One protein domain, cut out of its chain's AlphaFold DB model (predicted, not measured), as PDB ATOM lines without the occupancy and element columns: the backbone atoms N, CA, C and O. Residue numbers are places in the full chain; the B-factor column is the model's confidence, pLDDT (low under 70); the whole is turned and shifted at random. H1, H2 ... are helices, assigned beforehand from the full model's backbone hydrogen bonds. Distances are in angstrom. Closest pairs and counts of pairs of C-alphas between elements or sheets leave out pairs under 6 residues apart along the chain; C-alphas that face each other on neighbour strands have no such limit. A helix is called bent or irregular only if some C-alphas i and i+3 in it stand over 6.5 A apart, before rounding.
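Overview. This is residues 155 to 284 of the 462 residues of the protein "Asparagine synthase" of Streptomyces alkaliterrae (UniProt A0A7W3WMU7). The domain is a flat slab of two helical groups side by side: H1, H2, H3 and H5 cluster at one end, and at the other the long helices H4 and H7 lie next to each other, running opposite ways, with short H6 near them. Between the groups the contacts are few, and loops bridge them, the longest being residues 219 to 234. The printed part has 130 residues with seven named helices, H1 to H7 in order, and no named strand; its class is all helix. It is compact, with a radius of gyration of the C-alphas of 16.1 A, and spans 44 by 40 by 16 A.

Arrangement. H1, residues 156 to 162, and H2, residues 166 to 179, form a helical hairpin; they touch at Leu 160 and Arg 166, whose C-alphas are the closest at 6.6 A, at a shallow tilt of 26 degrees, opposite ways. H3, residues 188 to 200, touches H1 with residues 197 to 200 alone; the closest C-alphas, of Ala 158 and Ala 197, are 4.5 A apart, and the steep tilt of 69 degrees is only just short of about perpendicular. H3 touches H2 with residues 189 to 194 alone, closest at the C-alphas of Ala 173 and Pro 190, 4.9 A, at a steep tilt of 54 degrees. H5, residues 235 to 242, touches H2 at a steep tilt of 48 degrees; the closest C-alphas, of Leu 176 and Leu 236, are 5.7 A apart. H4, residues 205 to 218, touches H7, residues 257 to 273, at a shallow tilt of 13 degrees, opposite ways, with the C-alphas of Ala 213 and Ser 264 closest at 4.2 A. H3 and H4 are close but not clearly touching, with the C-alphas of Leu 200 and Gly 208 closest at 8.0 A. H6, residues 250 to 254, touches no helix but is near H7. Among the pairs apart are H1 and H7, and H5 and H7. Every O i to N i+4 pair is within hydrogen-bond range in H1, H3, H4, H5 and H7; in H2 it is 7 of 10, and in H6 0 of 1, beside 1 of 2 O i to N i+3 pairs.

Along the chain. H1 begins at C-alpha 156, (215.662, 143.456, 152.616). H2 is 21.3 A long, H3 18.3 A and H4 19.8 A. H2 and H6 are only just irregular: C-alphas 168 and 171 are 6.6 A apart, and C-alphas 250 and 253 6.9 A. H7, the longest helix at 24.6 A, ends at C-alpha 273, (223.702, 142.889, 174.586).

Size, cuts and confidence. The two C-alphas farthest apart, of Ser 183 and Arg 273, are 46.1 A apart. The printed part has no cut, and H4 to H5 is the long link. Mean pLDDT of the printed part is 78.9; residues 179 to 187, 219 to 234 and 275 to 279 are under 70.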
ATOM      1  N   ALA A 155     212.113 142.348 154.754       92.06
ATOM      2  CA  ALA A 155     213.001 143.299 155.447       92.06
ATOM      3  C   ALA A 155     214.212 143.776 154.614       92.06
ATOM      4  O   ALA A 155     214.746 144.849 154.885       92.06
ATOM      5  N   ARG A 156     214.610 143.050 153.560       90.88
ATOM      6  CA  ARG A 156     215.662 143.456 152.616       90.88
ATOM      7  C   ARG A 156     215.344 144.760 151.878       90.88
ATOM      8  O   ARG A 156     216.267 145.446 151.445       90.88
ATOM      9  N   LEU A 157     214.076 145.166 151.787       91.62
ATOM     10  CA  LEU A 157     213.702 146.482 151.255       91.62
ATOM     11  C   LEU A 157     214.343 147.634 152.055       91.62
ATOM     12  O   LEU A 157     214.706 148.655 151.471       91.62
ATOM     13  N   ALA A 158     214.536 147.469 153.369       92.94
ATOM     14  CA  ALA A 158     215.247 148.448 154.192       92.94
ATOM     15  C   ALA A 158     216.748 148.489 153.866       92.94
ATOM     16  O   ALA A 158     217.318 149.570 153.735       92.94
ATOM     17  N   ASP A 159     217.372 147.332 153.641       92.75
ATOM     18  CA  ASP A 159     218.789 147.255 153.275       92.75
ATOM     19  C   ASP A 159     219.058 147.939 151.924       92.75
ATOM     20  O   ASP A 159     220.017 148.699 151.793       92.75
ATOM     21  N   LEU A 160     218.163 147.760 150.941       91.75
ATOM     22  CA  LEU A 160     218.240 148.458 149.650       91.75
ATOM     23  C   LEU A 160     218.151 149.984 149.805       91.75
ATOM     24  O   LEU A 160     218.791 150.721 149.051       91.75
ATOM     25  N   LEU A 161     217.370 150.480 150.772       92.25
ATOM     26  CA  LEU A 161     217.305 151.910 151.084       92.25
ATOM     27  C   LEU A 161     218.601 152.420 151.710       92.25
ATOM     28  O   LEU A 161     219.056 153.504 151.338       92.25
ATOM     29  N   MET A 162     219.191 151.644 152.620       91.12
ATOM     30  CA  MET A 162     220.492 151.947 153.219       91.12
ATOM     31  C   MET A 162     221.600 151.980 152.150       91.12
ATOM     32  O   MET A 162     222.446 152.868 152.181       91.12
ATOM     33  N   ASP A 163     221.529 151.108 151.137       90.75
ATOM     34  CA  ASP A 163     222.452 151.077 149.987       90.75
ATOM     35  C   ASP A 163     222.149 152.135 148.911       90.75
ATOM     36  O   ASP A 163     222.747 152.126 147.836       90.75
ATOM     37  N   ARG A 164     221.190 153.040 149.152       89.94
ATOM     38  CA  ARG A 164     220.740 154.077 148.201       89.94
ATOM     39  C   ARG A 164     220.170 153.516 146.880       89.94
ATOM     40  O   ARG A 164     219.955 154.261 145.927       89.94
ATOM     41  N   LYS A 165     219.792 152.233 146.835       87.12
ATOM     42  CA  LYS A 165     219.251 151.502 145.666       87.12
ATOM     43  C   LYS A 165     217.725 151.642 145.511       87.12
ATOM     44  O   LYS A 165     217.011 150.670 145.269       87.12
ATOM     45  N   ARG A 166     217.201 152.870 145.613       84.81
ATOM     46  CA  ARG A 166     215.748 153.164 145.714       84.81
ATOM     47  C   ARG A 166     214.914 152.680 144.523       84.81
ATOM     48  O   ARG A 166     213.796 152.212 144.709       84.81
ATOM     49  N   ARG A 167     215.475 152.738 143.310       84.62
ATOM     50  CA  ARG A 167     214.804 152.325 142.061       84.62
ATOM     51  C   ARG A 167     214.322 150.869 142.069       84.62
ATOM     52  O   ARG A 167     213.371 150.528 141.378       84.62
ATOM     53  N   HIS A 168     214.944 150.010 142.878       83.00
ATOM     54  CA  HIS A 168     214.618 148.585 142.944       83.00
ATOM     55  C   HIS A 168     213.450 148.257 143.889       83.00
ATOM     56  O   HIS A 168     213.107 147.088 144.029       83.00
ATOM     57  N   LEU A 169     212.820 149.264 144.506       80.56
ATOM     58  CA  LEU A 169     211.678 149.086 145.413       80.56
ATOM     59  C   LEU A 169     210.326 149.105 144.697       80.56
ATOM     60  O   LEU A 169     209.369 148.524 145.199       80.56
ATOM     61  N   LEU A 170     210.249 149.742 143.523       80.88
ATOM     62  CA  LEU A 170     208.987 149.956 142.810       80.88
ATOM     63  C   LEU A 170     208.341 148.636 142.381       80.88
ATOM     64  O   LEU A 170     207.180 148.387 142.684       80.88
ATOM     65  N   ARG A 171     209.110 147.761 141.724       80.56
ATOM     66  CA  ARG A 171     208.603 146.483 141.202       80.56
ATOM     67  C   ARG A 171     208.144 145.517 142.309       80.56
ATOM     68  O   ARG A 171     207.048 144.981 142.175       80.56
ATOM     69  N   PRO A 172     208.905 145.304 143.403       79.56
ATOM     70  CA  PRO A 172     208.420 144.522 144.541       79.56
ATOM     71  C   PRO A 172     207.148 145.098 145.171       79.56
ATOM     72  O   PRO A 172     206.225 144.350 145.470       79.56
ATOM     73  N   ALA A 173     207.070 146.420 145.336       78.75
ATOM     74  CA  ALA A 173     205.913 147.043 145.967       78.75
ATOM     75  C   ALA A 173     204.654 147.003 145.082       78.75
ATOM     76  O   ALA A 173     203.563 146.744 145.583       78.75
ATOM     77  N   ALA A 174     204.806 147.184 143.767       78.56
ATOM     78  CA  ALA A 174     203.714 147.027 142.808       78.56
ATOM     79  C   ALA A 174     203.177 145.589 142.789       78.56
ATOM     80  O   ALA A 174     201.971 145.375 142.771       78.56
ATOM     81  N   ALA A 175     204.055 144.590 142.857       78.38
ATOM     82  CA  ALA A 175     203.622 143.199 142.882       78.38
ATOM     83  C   ALA A 175     202.926 142.791 144.185       78.38
ATOM     84  O   ALA A 175     202.017 141.972 144.139       78.38
ATOM     85  N   LEU A 176     203.307 143.377 145.325       71.19
ATOM     86  CA  LEU A 176     202.551 143.214 146.570       71.19
ATOM     87  C   LEU A 176     201.136 143.799 146.451       71.19
ATOM     88  O   LEU A 176     200.199 143.178 146.935       71.19
ATOM     89  N   ALA A 177     200.973 144.942 145.774       70.62
ATOM     90  CA  ALA A 177     199.650 145.513 145.505       70.62
ATOM     91  C   ALA A 177     198.800 144.595 144.609       70.62
ATOM     92  O   ALA A 177     197.627 144.373 144.885       70.62
ATOM     93  N   MET A 178     199.403 144.002 143.572       70.81
ATOM     94  CA  MET A 178     198.707 143.046 142.701       70.81
ATOM     95  C   MET A 178     198.316 141.756 143.436       70.81
ATOM     96  O   MET A 178     197.239 141.220 143.198       70.81
ATOM     97  N   ALA A 179     199.177 141.260 144.331       67.25
ATOM     98  CA  ALA A 179     198.941 140.025 145.079       67.25
ATOM     99  C   ALA A 179     197.792 140.130 146.096       67.25
ATOM    100  O   ALA A 179     197.195 139.113 146.437       67.25
ATOM    101  N   ASP A 180     197.465 141.339 146.554       63.38
ATOM    102  CA  ASP A 180     196.356 141.592 147.481       63.38
ATOM    103  C   ASP A 180     195.001 141.786 146.785       63.38
ATOM    104  O   ASP A 180     194.007 142.080 147.445       63.38
ATOM    105  N   GLY A 181     194.933 141.611 145.460       54.34
ATOM    106  CA  GLY A 181     193.673 141.678 144.719       54.34
ATOM    107  C   GLY A 181     193.082 143.085 144.612       54.34
ATOM    108  O   GLY A 181     191.939 143.233 144.189       54.34
ATOM    109  N   THR A 182     193.838 144.140 144.947       52.66
ATOM    110  CA  THR A 182     193.429 145.507 144.617       52.66
ATOM    111  C   THR A 182     193.563 145.690 143.108       52.66
ATOM    112  O   THR A 182     194.643 145.999 142.603       52.66
ATOM    113  N   SER A 183     192.473 145.446 142.378       41.56
ATOM    114  CA  SER A 183     192.319 145.719 140.945       41.56
ATOM    115  C   SER A 183     192.345 147.230 140.703       41.56
ATOM    116  O   SER A 183     191.328 147.884 140.509       41.56
ATOM    117  N   GLY A 184     193.537 147.799 140.808       49.28
ATOM    118  CA  GLY A 184     193.818 149.221 140.715       49.28
ATOM    119  C   GLY A 184     195.154 149.480 141.391       49.28
ATOM    120  O   GLY A 184     195.331 149.146 142.562       49.28
ATOM    121  N   VAL A 185     196.116 150.049 140.661       50.53
ATOM    122  CA  VAL A 185     197.418 150.446 141.216       50.53
ATOM    123  C   VAL A 185     197.183 151.609 142.177       50.53
ATOM    124  O   VAL A 185     197.358 152.775 141.837       50.53
ATOM    125  N   SER A 186     196.734 151.306 143.392       57.16
ATOM    126  CA  SER A 186     196.642 152.296 144.449       57.16
ATOM    127  C   SER A 186     198.065 152.723 144.785       57.16
ATOM    128  O   SER A 186     198.836 151.967 145.384       57.16
ATOM    129  N   LEU A 187     198.434 153.945 144.386       63.16
ATOM    130  CA  LEU A 187     199.738 154.559 144.678       63.16
ATOM    131  C   LEU A 187     200.051 154.581 146.187       63.16
ATOM    132  O   LEU A 187     201.214 154.708 146.582       63.16
ATOM    133  N   ALA A 188     199.036 154.395 147.038       71.56
ATOM    134  CA  ALA A 188     199.186 154.257 148.475       71.56
ATOM    135  C   ALA A 188     200.016 153.024 148.876       71.56
ATOM    136  O   ALA A 188     200.833 153.131 149.790       71.56
ATOM    137  N   VAL A 189     199.876 151.874 148.200       72.88
ATOM    138  CA  VAL A 189     200.556 150.625 148.603       72.88
ATOM    139  C   VAL A 189     202.082 150.721 148.445       72.88
ATOM    140  O   VAL A 189     202.802 150.455 149.412       72.88
ATOM    141  N   PRO A 190     202.632 151.180 147.302       80.00
ATOM    142  CA  PRO A 190     204.065 151.435 147.209       80.00
ATOM    143  C   PRO A 190     204.578 152.439 148.241       80.00
ATOM    144  O   PRO A 190     205.674 152.263 148.781       80.00
ATOM    145  N   PHE A 191     203.783 153.461 148.563       84.12
ATOM    146  CA  PHE A 191     204.154 154.466 149.552       84.12
ATOM    147  C   PHE A 191     204.179 153.913 150.987       84.12
ATOM    148  O   PHE A 191     205.119 154.209 151.731       84.12
ATOM    149  N   THR A 192     203.214 153.077 151.386       87.19
ATOM    150  CA  THR A 192     203.198 152.451 152.722       87.19
ATOM    151  C   THR A 192     204.365 151.484 152.900       87.19
ATOM    152  O   THR A 192     205.065 151.559 153.913       87.19
ATOM    153  N   VAL A 193     204.648 150.652 151.892       86.69
ATOM    154  CA  VAL A 193     205.809 149.747 151.879       86.69
ATOM    155  C   VAL A 193     207.111 150.543 151.951       86.69
ATOM    156  O   VAL A 193     207.979 150.241 152.773       86.69
ATOM    157  N   TYR A 194     207.240 151.608 151.152       89.50
ATOM    158  CA  TYR A 194     208.406 152.490 151.188       89.50
ATOM    159  C   TYR A 194     208.584 153.144 152.562       89.50
ATOM    160  O   TYR A 194     209.689 153.136 153.102       89.50
ATOM    161  N   ARG A 195     207.516 153.686 153.160       91.50
ATOM    162  CA  ARG A 195     207.560 154.326 154.484       91.50
ATOM    163  C   ARG A 195     207.944 153.327 155.574       91.50
ATOM    164  O   ARG A 195     208.772 153.662 156.421       91.50
ATOM    165  N   ALA A 196     207.396 152.114 155.541       91.56
ATOM    166  CA  ALA A 196     207.732 151.051 156.485       91.56
ATOM    167  C   ALA A 196     209.198 150.607 156.345       91.56
ATOM    168  O   ALA A 196     209.926 150.569 157.339       91.56
ATOM    169  N   ALA A 197     209.676 150.382 155.118       92.62
ATOM    170  CA  ALA A 197     211.078 150.055 154.859       92.62
ATOM    171  C   ALA A 197     212.018 151.202 155.273       92.62
ATOM    172  O   ALA A 197     213.068 150.972 155.868       92.62
ATOM    173  N   ARG A 198     211.621 152.455 155.016       93.75
ATOM    174  CA  ARG A 198     212.364 153.666 155.390       93.75
ATOM    175  C   ARG A 198     212.422 153.873 156.903       93.75
ATOM    176  O   ARG A 198     213.428 154.391 157.388       93.75
ATOM    177  N   ARG A 199     211.366 153.493 157.630       93.88
ATOM    178  CA  ARG A 199     211.350 153.451 159.098       93.88
ATOM    179  C   ARG A 199     212.345 152.403 159.588       93.88
ATOM    180  O   ARG A 199     213.255 152.764 160.319       93.88
ATOM    181  N   LEU A 200     212.236 151.162 159.108       93.81
ATOM    182  CA  LEU A 200     213.134 150.070 159.495       93.81
ATOM    183  C   LEU A 200     214.612 150.406 159.236       93.81
ATOM    184  O   LEU A 200     215.440 150.189 160.111       93.81
ATOM    185  N   ALA A 201     214.926 151.007 158.085       92.88
ATOM    186  CA  ALA A 201     216.283 151.421 157.718       92.88
ATOM    187  C   ALA A 201     216.897 152.485 158.651       92.88
ATOM    188  O   ALA A 201     218.111 152.668 158.643       92.88
ATOM    189  N   ARG A 202     216.073 153.223 159.408       92.31
ATOM    190  CA  ARG A 202     216.523 154.245 160.370       92.31
ATOM    191  C   ARG A 202     216.450 153.797 161.824       92.31
ATOM    192  O   ARG A 202     216.995 154.479 162.682       92.31
ATOM    193  N   THR A 203     215.751 152.709 162.114       91.12
ATOM    194  CA  THR A 203     215.625 152.186 163.474       91.12
ATOM    195  C   THR A 203     216.877 151.386 163.810       91.12
ATOM    196  O   THR A 203     217.233 150.481 163.056       91.12
ATOM    197  N   ALA A 204     217.533 151.682 164.933       90.06
ATOM    198  CA  ALA A 204     218.632 150.853 165.416       90.06
ATOM    199  C   ALA A 204     218.112 149.467 165.832       90.06
ATOM    200  O   ALA A 204     216.963 149.323 166.254       90.06
ATOM    201  N   GLN A 205     218.956 148.434 165.742       90.19
ATOM    202  CA  GLN A 205     218.553 147.073 166.112       90.19
ATOM    203  C   GLN A 205     218.029 147.000 167.551       90.19
ATOM    204  O   GLN A 205     216.993 146.380 167.783       90.19
ATOM    205  N   ARG A 206     218.709 147.673 168.491       90.81
ATOM    206  CA  ARG A 206     218.290 147.776 169.894       90.81
ATOM    207  C   ARG A 206     216.855 148.288 170.000       90.81
ATOM    208  O   ARG A 206     216.011 147.581 170.535       90.81
ATOM    209  N   ASP A 207     216.565 149.449 169.418       90.94
ATOM    210  CA  ASP A 207     215.234 150.065 169.465       90.94
ATOM    211  C   ASP A 207     214.170 149.168 168.830       90.94
ATOM    212  O   ASP A 207     213.056 149.058 169.332       90.94
ATOM    213  N   GLY A 208     214.515 148.486 167.733       90.44
ATOM    214  CA  GLY A 208     213.616 147.552 167.066       90.44
ATOM    215  C   GLY A 208     213.270 146.325 167.912       90.44
ATOM    216  O   GLY A 208     212.133 145.856 167.864       90.44
ATOM    217  N   VAL A 209     214.229 145.804 168.681       91.31
ATOM    218  CA  VAL A 209     214.006 144.687 169.611       91.31
ATOM    219  C   VAL A 209     213.235 145.156 170.848       91.31
ATOM    220  O   VAL A 209     212.279 144.489 171.239       91.31
ATOM    221  N   THR A 210     213.565 146.324 171.407       91.88
ATOM    222  CA  THR A 210     212.823 146.930 172.526       91.88
ATOM    223  C   THR A 210     211.368 147.221 172.150       91.88
ATOM    224  O   THR A 210     210.454 146.931 172.915       91.88
ATOM    225  N   GLU A 211     211.118 147.728 170.942       90.62
ATOM    226  CA  GLU A 211     209.761 147.940 170.430       90.62
ATOM    227  C   GLU A 211     208.993 146.619 170.281       90.62
ATOM    228  O   GLU A 211     207.793 146.574 170.546       90.62
ATOM    229  N   ALA A 212     209.657 145.526 169.887       90.19
ATOM    230  CA  ALA A 212     209.024 144.210 169.857       90.19
ATOM    231  C   ALA A 212     208.670 143.719 171.270       90.19
ATOM    232  O   ALA A 212     207.565 143.220 171.462       90.19
ATOM    233  N   ALA A 213     209.552 143.918 172.255       92.31
ATOM    234  CA  ALA A 213     209.273 143.610 173.657       92.31
ATOM    235  C   ALA A 213     208.072 144.408 174.186       92.31
ATOM    236  O   ALA A 213     207.145 143.833 174.755       92.31
ATOM    237  N   ARG A 214     208.029 145.718 173.910       90.06
ATOM    238  CA  ARG A 214     206.897 146.580 174.265       90.06
ATOM    239  C   ARG A 214     205.595 146.089 173.631       90.06
ATOM    240  O   ARG A 214     204.597 145.970 174.325       90.06
ATOM    241  N   ARG A 215     205.612 145.722 172.344       87.38
ATOM    242  CA  ARG A 215     204.434 145.151 171.668       87.38
ATOM    243  C   ARG A 215     203.955 143.845 172.282       87.38
ATOM    244  O   ARG A 215     202.766 143.591 172.203       87.38
ATOM    245  N   LEU A 216     204.842 143.019 172.837       88.62
ATOM    246  CA  LEU A 216     204.431 141.798 173.534       88.62
ATOM    247  C   LEU A 216     203.756 142.104 174.874       88.62
ATOM    248  O   LEU A 216     202.790 141.434 175.206       88.62
ATOM    249  N   ARG A 217     204.214 143.128 175.608       84.38
ATOM    250  CA  ARG A 217     203.549 143.579 176.845       84.38
ATOM    251  C   ARG A 217     202.200 144.239 176.578       84.38
ATOM    252  O   ARG A 217     201.237 143.994 177.291       84.38
ATOM    253  N   ASP A 218     202.149 145.071 175.541       80.38
ATOM    254  CA  ASP A 218     200.949 145.821 175.161       80.38
ATOM    255  C   ASP A 218     199.961 144.963 174.363       80.38
ATOM    256  O   ASP A 218     198.803 145.354 174.182       80.38
ATOM    257  N   ALA A 219     200.408 143.804 173.860       68.88
ATOM    258  CA  ALA A 219     199.532 142.798 173.295       68.88
ATOM    259  C   ALA A 219     198.630 142.309 174.420       68.88
ATOM    260  O   ALA A 219     198.985 141.434 175.204       68.88
ATOM    261  N   ARG A 220     197.438 142.901 174.498       57.12
ATOM    262  CA  ARG A 220     196.366 142.334 175.300       57.12
ATOM    263  C   ARG A 220     196.218 140.865 174.862       57.12
ATOM    264  O   ARG A 220     196.126 140.622 173.654       57.12
ATOM    265  N   PRO A 221     196.209 139.891 175.785       51.47
ATOM    266  CA  PRO A 221     195.732 138.552 175.473       51.47
ATOM    267  C   PRO A 221     194.246 138.702 175.139       51.47
ATOM    268  O   PRO A 221     193.396 138.885 176.006       51.47
ATOM    269  N   VAL A 222     193.942 138.802 173.850       45.56
ATOM    270  CA  VAL A 222     192.616 139.189 173.384       45.56
ATOM    271  C   VAL A 222     191.822 137.935 173.043       45.56
ATOM    272  O   VAL A 222     191.950 137.349 171.972       45.56
ATOM    273  N   GLY A 223     190.897 137.590 173.937       42.53
ATOM    274  CA  GLY A 223     189.558 137.237 173.489       42.53
ATOM    275  C   GLY A 223     188.874 138.502 172.961       42.53
ATOM    276  O   GLY A 223     188.405 139.298 173.759       42.53
ATOM    277  N   GLY A 224     188.864 138.679 171.634       44.28
ATOM    278  CA  GLY A 224     188.131 139.705 170.866       44.28
ATOM    279  C   GLY A 224     188.380 141.193 171.188       44.28
ATOM    280  O   GLY A 224     187.857 141.694 172.171       44.28
ATOM    281  N   SER A 225     189.130 141.912 170.331       31.38
ATOM    282  CA  SER A 225     189.071 143.374 170.088       31.38
ATOM    283  C   SER A 225     190.346 143.932 169.416       31.38
ATOM    284  O   SER A 225     191.354 144.230 170.060       31.38
ATOM    285  N   ALA A 226     190.216 144.200 168.115       37.19
ATOM    286  CA  ALA A 226     190.641 145.426 167.418       37.19
ATOM    287  C   ALA A 226     192.131 145.827 167.305       37.19
ATOM    288  O   ALA A 226     192.419 146.785 166.590       37.19
ATOM    289  N   ALA A 227     193.092 145.084 167.861       37.78
ATOM    290  CA  ALA A 227     194.497 145.155 167.410       37.78
ATOM    291  C   ALA A 227     194.816 144.134 166.289       37.78
ATOM    292  O   ALA A 227     195.880 144.176 165.669       37.78
ATOM    293  N   ASP A 228     193.851 143.256 165.989       38.44
ATOM    294  CA  ASP A 228     193.941 142.112 165.071       38.44
ATOM    295  C   ASP A 228     193.662 142.423 163.587       38.44
ATOM    296  O   ASP A 228     193.784 141.539 162.734       38.44
ATOM    297  N   ALA A 229     193.380 143.679 163.225       37.41
ATOM    298  CA  ALA A 229     193.161 144.067 161.825       37.41
ATOM    299  C   ALA A 229     194.441 143.990 160.960       37.41
ATOM    300  O   ALA A 229     194.360 143.862 159.741       37.41
ATOM    301  N   ALA A 230     195.633 143.987 161.571       38.97
ATOM    302  CA  ALA A 230     196.894 143.757 160.853       38.97
ATOM    303  C   ALA A 230     197.183 142.265 160.577       38.97
ATOM    304  O   ALA A 230     198.125 141.948 159.851       38.97
ATOM    305  N   SER A 231     196.386 141.352 161.140       41.25
ATOM    306  CA  SER A 231     196.479 139.900 160.922       41.25
ATOM    307  C   SER A 231     195.284 139.293 160.191       41.25
ATOM    308  O   SER A 231     195.356 138.126 159.827       41.25
ATOM    309  N   ALA A 232     194.246 140.085 159.914       44.03
ATOM    310  CA  ALA A 232     193.207 139.751 158.939       44.03
ATOM    311  C   ALA A 232     193.606 140.117 157.488       44.03
ATOM    312  O   ALA A 232     192.886 139.800 156.547       44.03
ATOM    313  N   GLY A 233     194.728 140.823 157.300       49.94
ATOM    314  CA  GLY A 233     195.124 141.408 156.019       49.94
ATOM    315  C   GLY A 233     195.963 140.470 155.152       49.94
ATOM    316  O   GLY A 233     196.768 139.700 155.671       49.94
ATOM    317  N   GLY A 234     195.784 140.575 153.835       65.38
ATOM    318  CA  GLY A 234     196.451 139.774 152.808       65.38
ATOM    319  C   GLY A 234     197.989 139.801 152.811       65.38
ATOM    320  O   GLY A 234     198.672 140.178 153.770       65.38
ATOM    321  N   VAL A 235     198.565 139.375 151.692       73.75
ATOM    322  CA  VAL A 235     200.011 139.303 151.441       73.75
ATOM    323  C   VAL A 235     200.727 140.619 151.788       73.75
ATOM    324  O   VAL A 235     201.851 140.580 152.311       73.75
ATOM    325  N   LEU A 236     200.099 141.784 151.583       79.31
ATOM    326  CA  LEU A 236     200.665 143.082 151.960       79.31
ATOM    327  C   LEU A 236     200.816 143.241 153.472       79.31
ATOM    328  O   LEU A 236     201.885 143.646 153.925       79.31
ATOM    329  N   ALA A 237     199.789 142.928 154.264       78.00
ATOM    330  CA  ALA A 237     199.844 143.097 155.717       78.00
ATOM    331  C   ALA A 237     200.916 142.185 156.334       78.00
ATOM    332  O   ALA A 237     201.728 142.633 157.149       78.00
ATOM    333  N   ALA A 238     201.007 140.939 155.858       78.75
ATOM    334  CA  ALA A 238     202.076 140.018 156.236       78.75
ATOM    335  C   ALA A 238     203.470 140.560 155.866       78.75
ATOM    336  O   ALA A 238     204.408 140.464 156.667       78.75
ATOM    337  N   SER A 239     203.598 141.173 154.685       82.50
ATOM    338  CA  SER A 239     204.843 141.786 154.208       82.50
ATOM    339  C   SER A 239     205.228 143.030 155.012       82.50
ATOM    340  O   SER A 239     206.391 143.174 155.388       82.50
ATOM    341  N   LEU A 240     204.267 143.894 155.351       86.38
ATOM    342  CA  LEU A 240     204.477 145.063 156.209       86.38
ATOM    343  C   LEU A 240     204.877 144.649 157.630       86.38
ATOM    344  O   LEU A 240     205.810 145.217 158.192       86.38
ATOM    345  N   ALA A 241     204.248 143.614 158.192       84.56
ATOM    346  CA  ALA A 241     204.632 143.059 159.489       84.56
ATOM    347  C   ALA A 241     206.053 142.453 159.475       84.56
ATOM    348  O   ALA A 241     206.766 142.485 160.485       84.56
ATOM    349  N   ALA A 242     206.493 141.929 158.325       87.75
ATOM    350  CA  ALA A 242     207.854 141.433 158.127       87.75
ATOM    351  C   ALA A 242     208.909 142.555 158.005       87.75
ATOM    352  O   ALA A 242     210.100 142.272 158.149       87.75
ATOM    353  N   LEU A 243     208.512 143.818 157.787       91.12
ATOM    354  CA  LEU A 243     209.398 144.993 157.819       91.12
ATOM    355  C   LEU A 243     209.685 145.429 159.268       91.12
ATOM    356  O   LEU A 243     209.346 146.532 159.698       91.12
ATOM    357  N   SER A 244     210.345 144.551 160.022       91.00
ATOM    358  CA  SER A 244     210.721 144.758 161.422       91.00
ATOM    359  C   SER A 244     212.069 144.098 161.750       91.00
ATOM    360  O   SER A 244     212.494 143.160 161.074       91.00
ATOM    361  N   TRP A 245     212.755 144.582 162.795       90.19
ATOM    362  CA  TRP A 245     213.952 143.917 163.342       90.19
ATOM    363  C   TRP A 245     213.588 142.599 164.027       90.19
ATOM    364  O   TRP A 245     214.242 141.573 163.836       90.19
ATOM    365  N   CYS A 246     212.500 142.623 164.790       88.12
ATOM    366  CA  CYS A 246     211.926 141.471 165.457       88.12
ATOM    367  C   CYS A 246     210.402 141.535 165.321       88.12
ATOM    368  O   CYS A 246     209.791 142.569 165.590       88.12
ATOM    369  N   ARG A 247     209.802 140.428 164.881       85.69
ATOM    370  CA  ARG A 247     208.352 140.249 164.817       85.69
ATOM    371  C   ARG A 247     207.973 139.198 165.862       85.69
ATOM    372  O   ARG A 247     208.563 138.116 165.804       85.69
ATOM    373  N   PRO A 248     207.007 139.480 166.754       84.38
ATOM    374  CA  PRO A 248     206.344 138.447 167.541       84.38
ATOM    375  C   PRO A 248     205.933 137.250 166.675       84.38
ATOM    376  O   PRO A 248     205.460 137.431 165.549       84.38
ATOM    377  N   GLY A 249     206.147 136.035 167.182       84.25
ATOM    378  CA  GLY A 249     205.745 134.812 166.485       84.25
ATOM    379  C   GLY A 249     204.228 134.749 166.268       84.25
ATOM    380  O   GLY A 249     203.481 135.399 167.004       84.25
ATOM    381  N   PRO A 250     203.746 133.984 165.274       85.94
ATOM    382  CA  PRO A 250     202.313 133.860 165.008       85.94
ATOM    383  C   PRO A 250     201.543 133.283 166.208       85.94
ATOM    384  O   PRO A 250     200.404 133.692 166.429       85.94
ATOM    385  N   ALA A 251     202.180 132.423 167.014       89.75
ATOM    386  CA  ALA A 251     201.604 131.858 168.232       89.75
ATOM    387  C   ALA A 251     201.407 132.867 169.382       89.75
ATOM    388  O   ALA A 251     200.615 132.609 170.284       89.75
ATOM    389  N   ALA A 252     202.072 134.033 169.350       89.50
ATOM    390  CA  ALA A 252     202.098 134.984 170.469       89.50
ATOM    391  C   ALA A 252     200.702 135.451 170.919       89.50
ATOM    392  O   ALA A 252     200.504 135.742 172.090       89.50
ATOM    393  N   ARG A 253     199.723 135.483 170.008       86.38
ATOM    394  CA  ARG A 253     198.342 135.898 170.306       86.38
ATOM    395  C   ARG A 253     197.576 134.954 171.241       86.38
ATOM    396  O   ARG A 253     196.541 135.345 171.762       86.38
ATOM    397  N   TRP A 254     198.040 133.715 171.388       91.06
ATOM    398  CA  TRP A 254     197.401 132.692 172.219       91.06
ATOM    399  C   TRP A 254     198.206 132.376 173.484       91.06
ATOM    400  O   TRP A 254     197.804 131.509 174.258       91.06
ATOM    401  N   LEU A 255     199.334 133.065 173.682       92.12
ATOM    402  CA  LEU A 255     200.118 132.967 174.905       92.12
ATOM    403  C   LEU A 255     199.479 133.808 176.019       92.12
ATOM    404  O   LEU A 255     198.818 134.813 175.749       92.12
ATOM    405  N   THR A 256     199.695 133.405 177.269       93.06
ATOM    406  CA  THR A 256     199.268 134.173 178.448       93.06
ATOM    407  C   THR A 256     200.037 135.491 178.561       93.06
ATOM    408  O   THR A 256     201.161 135.624 178.070       93.06
ATOM    409  N   GLY A 257     199.460 136.469 179.265       91.44
ATOM    410  CA  GLY A 257     200.146 137.734 179.555       91.44
ATOM    411  C   GLY A 257     201.472 137.537 180.303       91.44
ATOM    412  O   GLY A 257     202.443 138.229 180.013       91.44
ATOM    413  N   GLU A 258     201.542 136.548 181.198       91.38
ATOM    414  CA  GLU A 258     202.762 136.185 181.933       91.38
ATOM    415  C   GLU A 258     203.849 135.638 181.000       91.38
ATOM    416  O   GLU A 258     204.988 136.109 181.031       91.38
ATOM    417  N   ALA A 259     203.496 134.714 180.100       93.12
ATOM    418  CA  ALA A 259     204.432 134.187 179.110       93.12
ATOM    419  C   ALA A 259     204.937 135.289 178.164       93.12
ATOM    420  O   ALA A 259     206.127 135.349 177.842       93.12
ATOM    421  N   LEU A 260     204.054 136.199 177.738       92.88
ATOM    422  CA  LEU A 260     204.430 137.352 176.918       92.88
ATOM    423  C   LEU A 260     205.345 138.330 177.668       92.88
ATOM    424  O   LEU A 260     206.306 138.835 177.076       92.88
ATOM    425  N   ALA A 261     205.092 138.565 178.957       92.50
ATOM    426  CA  ALA A 261     205.936 139.394 179.809       92.50
ATOM    427  C   ALA A 261     207.345 138.797 179.947       92.50
ATOM    428  O   ALA A 261     208.325 139.505 179.708       92.50
ATOM    429  N   GLU A 262     207.463 137.494 180.207       93.12
ATOM    430  CA  GLU A 262     208.751 136.795 180.300       93.12
ATOM    431  C   GLU A 262     209.550 136.888 178.986       93.12
ATOM    432  O   GLU A 262     210.740 137.221 178.976       93.12
ATOM    433  N   VAL A 263     208.895 136.678 177.837       93.44
ATOM    434  CA  VAL A 263     209.542 136.855 176.526       93.44
ATOM    435  C   VAL A 263     209.966 138.311 176.312       93.44
ATOM    436  O   VAL A 263     211.048 138.557 175.771       93.44
ATOM    437  N   SER A 264     209.161 139.284 176.748       93.81
ATOM    438  CA  SER A 264     209.499 140.706 176.631       93.81
ATOM    439  C   SER A 264     210.767 141.067 177.412       93.81
ATOM    440  O   SER A 264     211.651 141.716 176.852       93.81
ATOM    441  N   VAL A 265     210.925 140.555 178.639       94.25
ATOM    442  CA  VAL A 265     212.122 140.771 179.468       94.25
ATOM    443  C   VAL A 265     213.353 140.183 178.781       94.25
ATOM    444  O   VAL A 265     214.367 140.866 178.625       94.25
ATOM    445  N   ARG A 266     213.257 138.954 178.259       94.06
ATOM    446  CA  ARG A 266     214.360 138.314 177.515       94.06
ATOM    447  C   ARG A 266     214.758 139.100 176.267       94.06
ATOM    448  O   ARG A 266     215.947 139.177 175.943       94.06
ATOM    449  N   LEU A 267     213.788 139.692 175.564       92.38
ATOM    450  CA  LEU A 267     214.052 140.565 174.420       92.38
ATOM    451  C   LEU A 267     214.748 141.864 174.845       92.38
ATOM    452  O   LEU A 267     215.699 142.265 174.178       92.38
ATOM    453  N   GLU A 268     214.349 142.491 175.951       92.56
ATOM    454  CA  GLU A 268     215.018 143.688 176.482       92.56
ATOM    455  C   GLU A 268     216.466 143.389 176.896       92.56
ATOM    456  O   GLU A 268     217.389 144.106 176.495       92.56
ATOM    457  N   THR A 269     216.706 142.270 177.585       92.44
ATOM    458  CA  THR A 269     218.065 141.812 177.913       92.44
ATOM    459  C   THR A 269     218.892 141.529 176.653       92.44
ATOM    460  O   THR A 269     220.083 141.847 176.587       92.44
ATOM    461  N   ALA A 270     218.290 140.939 175.615       89.75
ATOM    462  CA  ALA A 270     218.960 140.739 174.332       89.75
ATOM    463  C   ALA A 270     219.278 142.074 173.635       89.75
ATOM    464  O   ALA A 270     220.377 142.239 173.104       89.75
ATOM    465  N   ALA A 271     218.368 143.050 173.680       89.56
ATOM    466  CA  ALA A 271     218.563 144.369 173.083       89.56
ATOM    467  C   ALA A 271     219.772 145.101 173.688       89.56
ATOM    468  O   ALA A 271     220.549 145.703 172.945       89.56
ATOM    469  N   ILE A 272     219.975 144.989 175.007       87.56
ATOM    470  CA  ILE A 272     221.138 145.557 175.710       87.56
ATOM    471  C   ILE A 272     222.445 144.938 175.196       87.56
ATOM    472  O   ILE A 272     223.375 145.662 174.844       87.56
ATOM    473  N   ARG A 273     222.503 143.605 175.069       83.00
ATOM    474  CA  ARG A 273     223.702 142.889 174.586       83.00
ATOM    475  C   ARG A 273     224.068 143.207 173.137       83.00
ATOM    476  O   ARG A 273     225.222 143.076 172.750       83.00
ATOM    477  N   THR A 274     223.097 143.628 172.329       73.12
ATOM    478  CA  THR A 274     223.288 143.842 170.885       73.12
ATOM    479  C   THR A 274     223.681 145.288 170.537       73.12
ATOM    480  O   THR A 274     223.785 145.640 169.363       73.12
ATOM    481  N   ALA A 275     223.923 146.143 171.538       59.84
ATOM    482  CA  ALA A 275     224.134 147.584 171.371       59.84
ATOM    483  C   ALA A 275     225.390 147.994 170.560       59.84
ATOM    484  O   ALA A 275     225.506 149.160 170.196       59.84
ATOM    485  N   GLY A 276     226.301 147.067 170.232       55.16
ATOM    486  CA  GLY A 276     227.558 147.357 169.520       55.16
ATOM    487  C   GLY A 276     227.544 147.195 167.989       55.16
ATOM    488  O   GLY A 276     228.559 147.439 167.343       55.16
ATOM    489  N   GLY A 277     226.436 146.764 167.379       56.56
ATOM    490  CA  GLY A 277     226.406 146.355 165.967       56.56
ATOM    491  C   GLY A 277     226.228 147.486 164.945       56.56
ATOM    492  O   GLY A 277     225.241 147.472 164.202       56.56
ATOM    493  N   LEU A 278     227.156 148.447 164.860       53.09
ATOM    494  CA  LEU A 278     227.199 149.393 163.732       53.09
ATOM    495  C   LEU A 278     227.384 148.618 162.410       53.09
ATOM    496  O   LEU A 278     228.252 147.760 162.299       53.09
ATOM    497  N   GLY A 279     226.543 148.890 161.406       66.31
ATOM    498  CA  GLY A 279     226.603 148.231 160.088       66.31
ATOM    499  C   GLY A 279     225.711 146.993 159.914       66.31
ATOM    500  O   GLY A 279     225.658 146.424 158.821       66.31
ATOM    501  N   THR A 280     224.959 146.600 160.943       82.62
ATOM    502  CA  THR A 280     224.028 145.467 160.861       82.62
ATOM    503  C   THR A 280     222.883 145.751 159.885       82.62
ATOM    504  O   THR A 280     222.248 146.804 159.936       82.62
ATOM    505  N   ARG A 281     222.593 144.798 158.993       90.19
ATOM    506  CA  ARG A 281     221.537 144.918 157.979       90.19
ATOM    507  C   ARG A 281     220.291 144.122 158.393       90.19
ATOM    508  O   ARG A 281     220.396 142.896 158.524       90.19
ATOM    509  N   PRO A 282     219.124 144.763 158.612       92.00
ATOM    510  CA  PRO A 282     217.924 144.070 159.076       92.00
ATOM    511  C   PRO A 282     217.478 142.956 158.125       92.00
ATOM    512  O   PRO A 282     217.134 141.868 158.582       92.00
ATOM    513  N   GLY A 283     217.520 143.173 156.809       91.19
ATOM    514  CA  GLY A 283     217.134 142.151 155.836       91.19
ATOM    515  C   GLY A 283     218.016 140.906 155.887       91.19
ATOM    516  O   GLY A 283     217.488 139.794 155.897       91.19
ATOM    517  N   VAL A 284     219.337 141.080 155.997       90.38
ATOM    518  CA  VAL A 284     220.301 139.970 156.136       90.38
ATOM    519  C   VAL A 284     220.036 139.162 157.405       90.38
ATOM    520  O   VAL A 284     219.957 137.934 157.348       90.38
TER     521      VAL A 284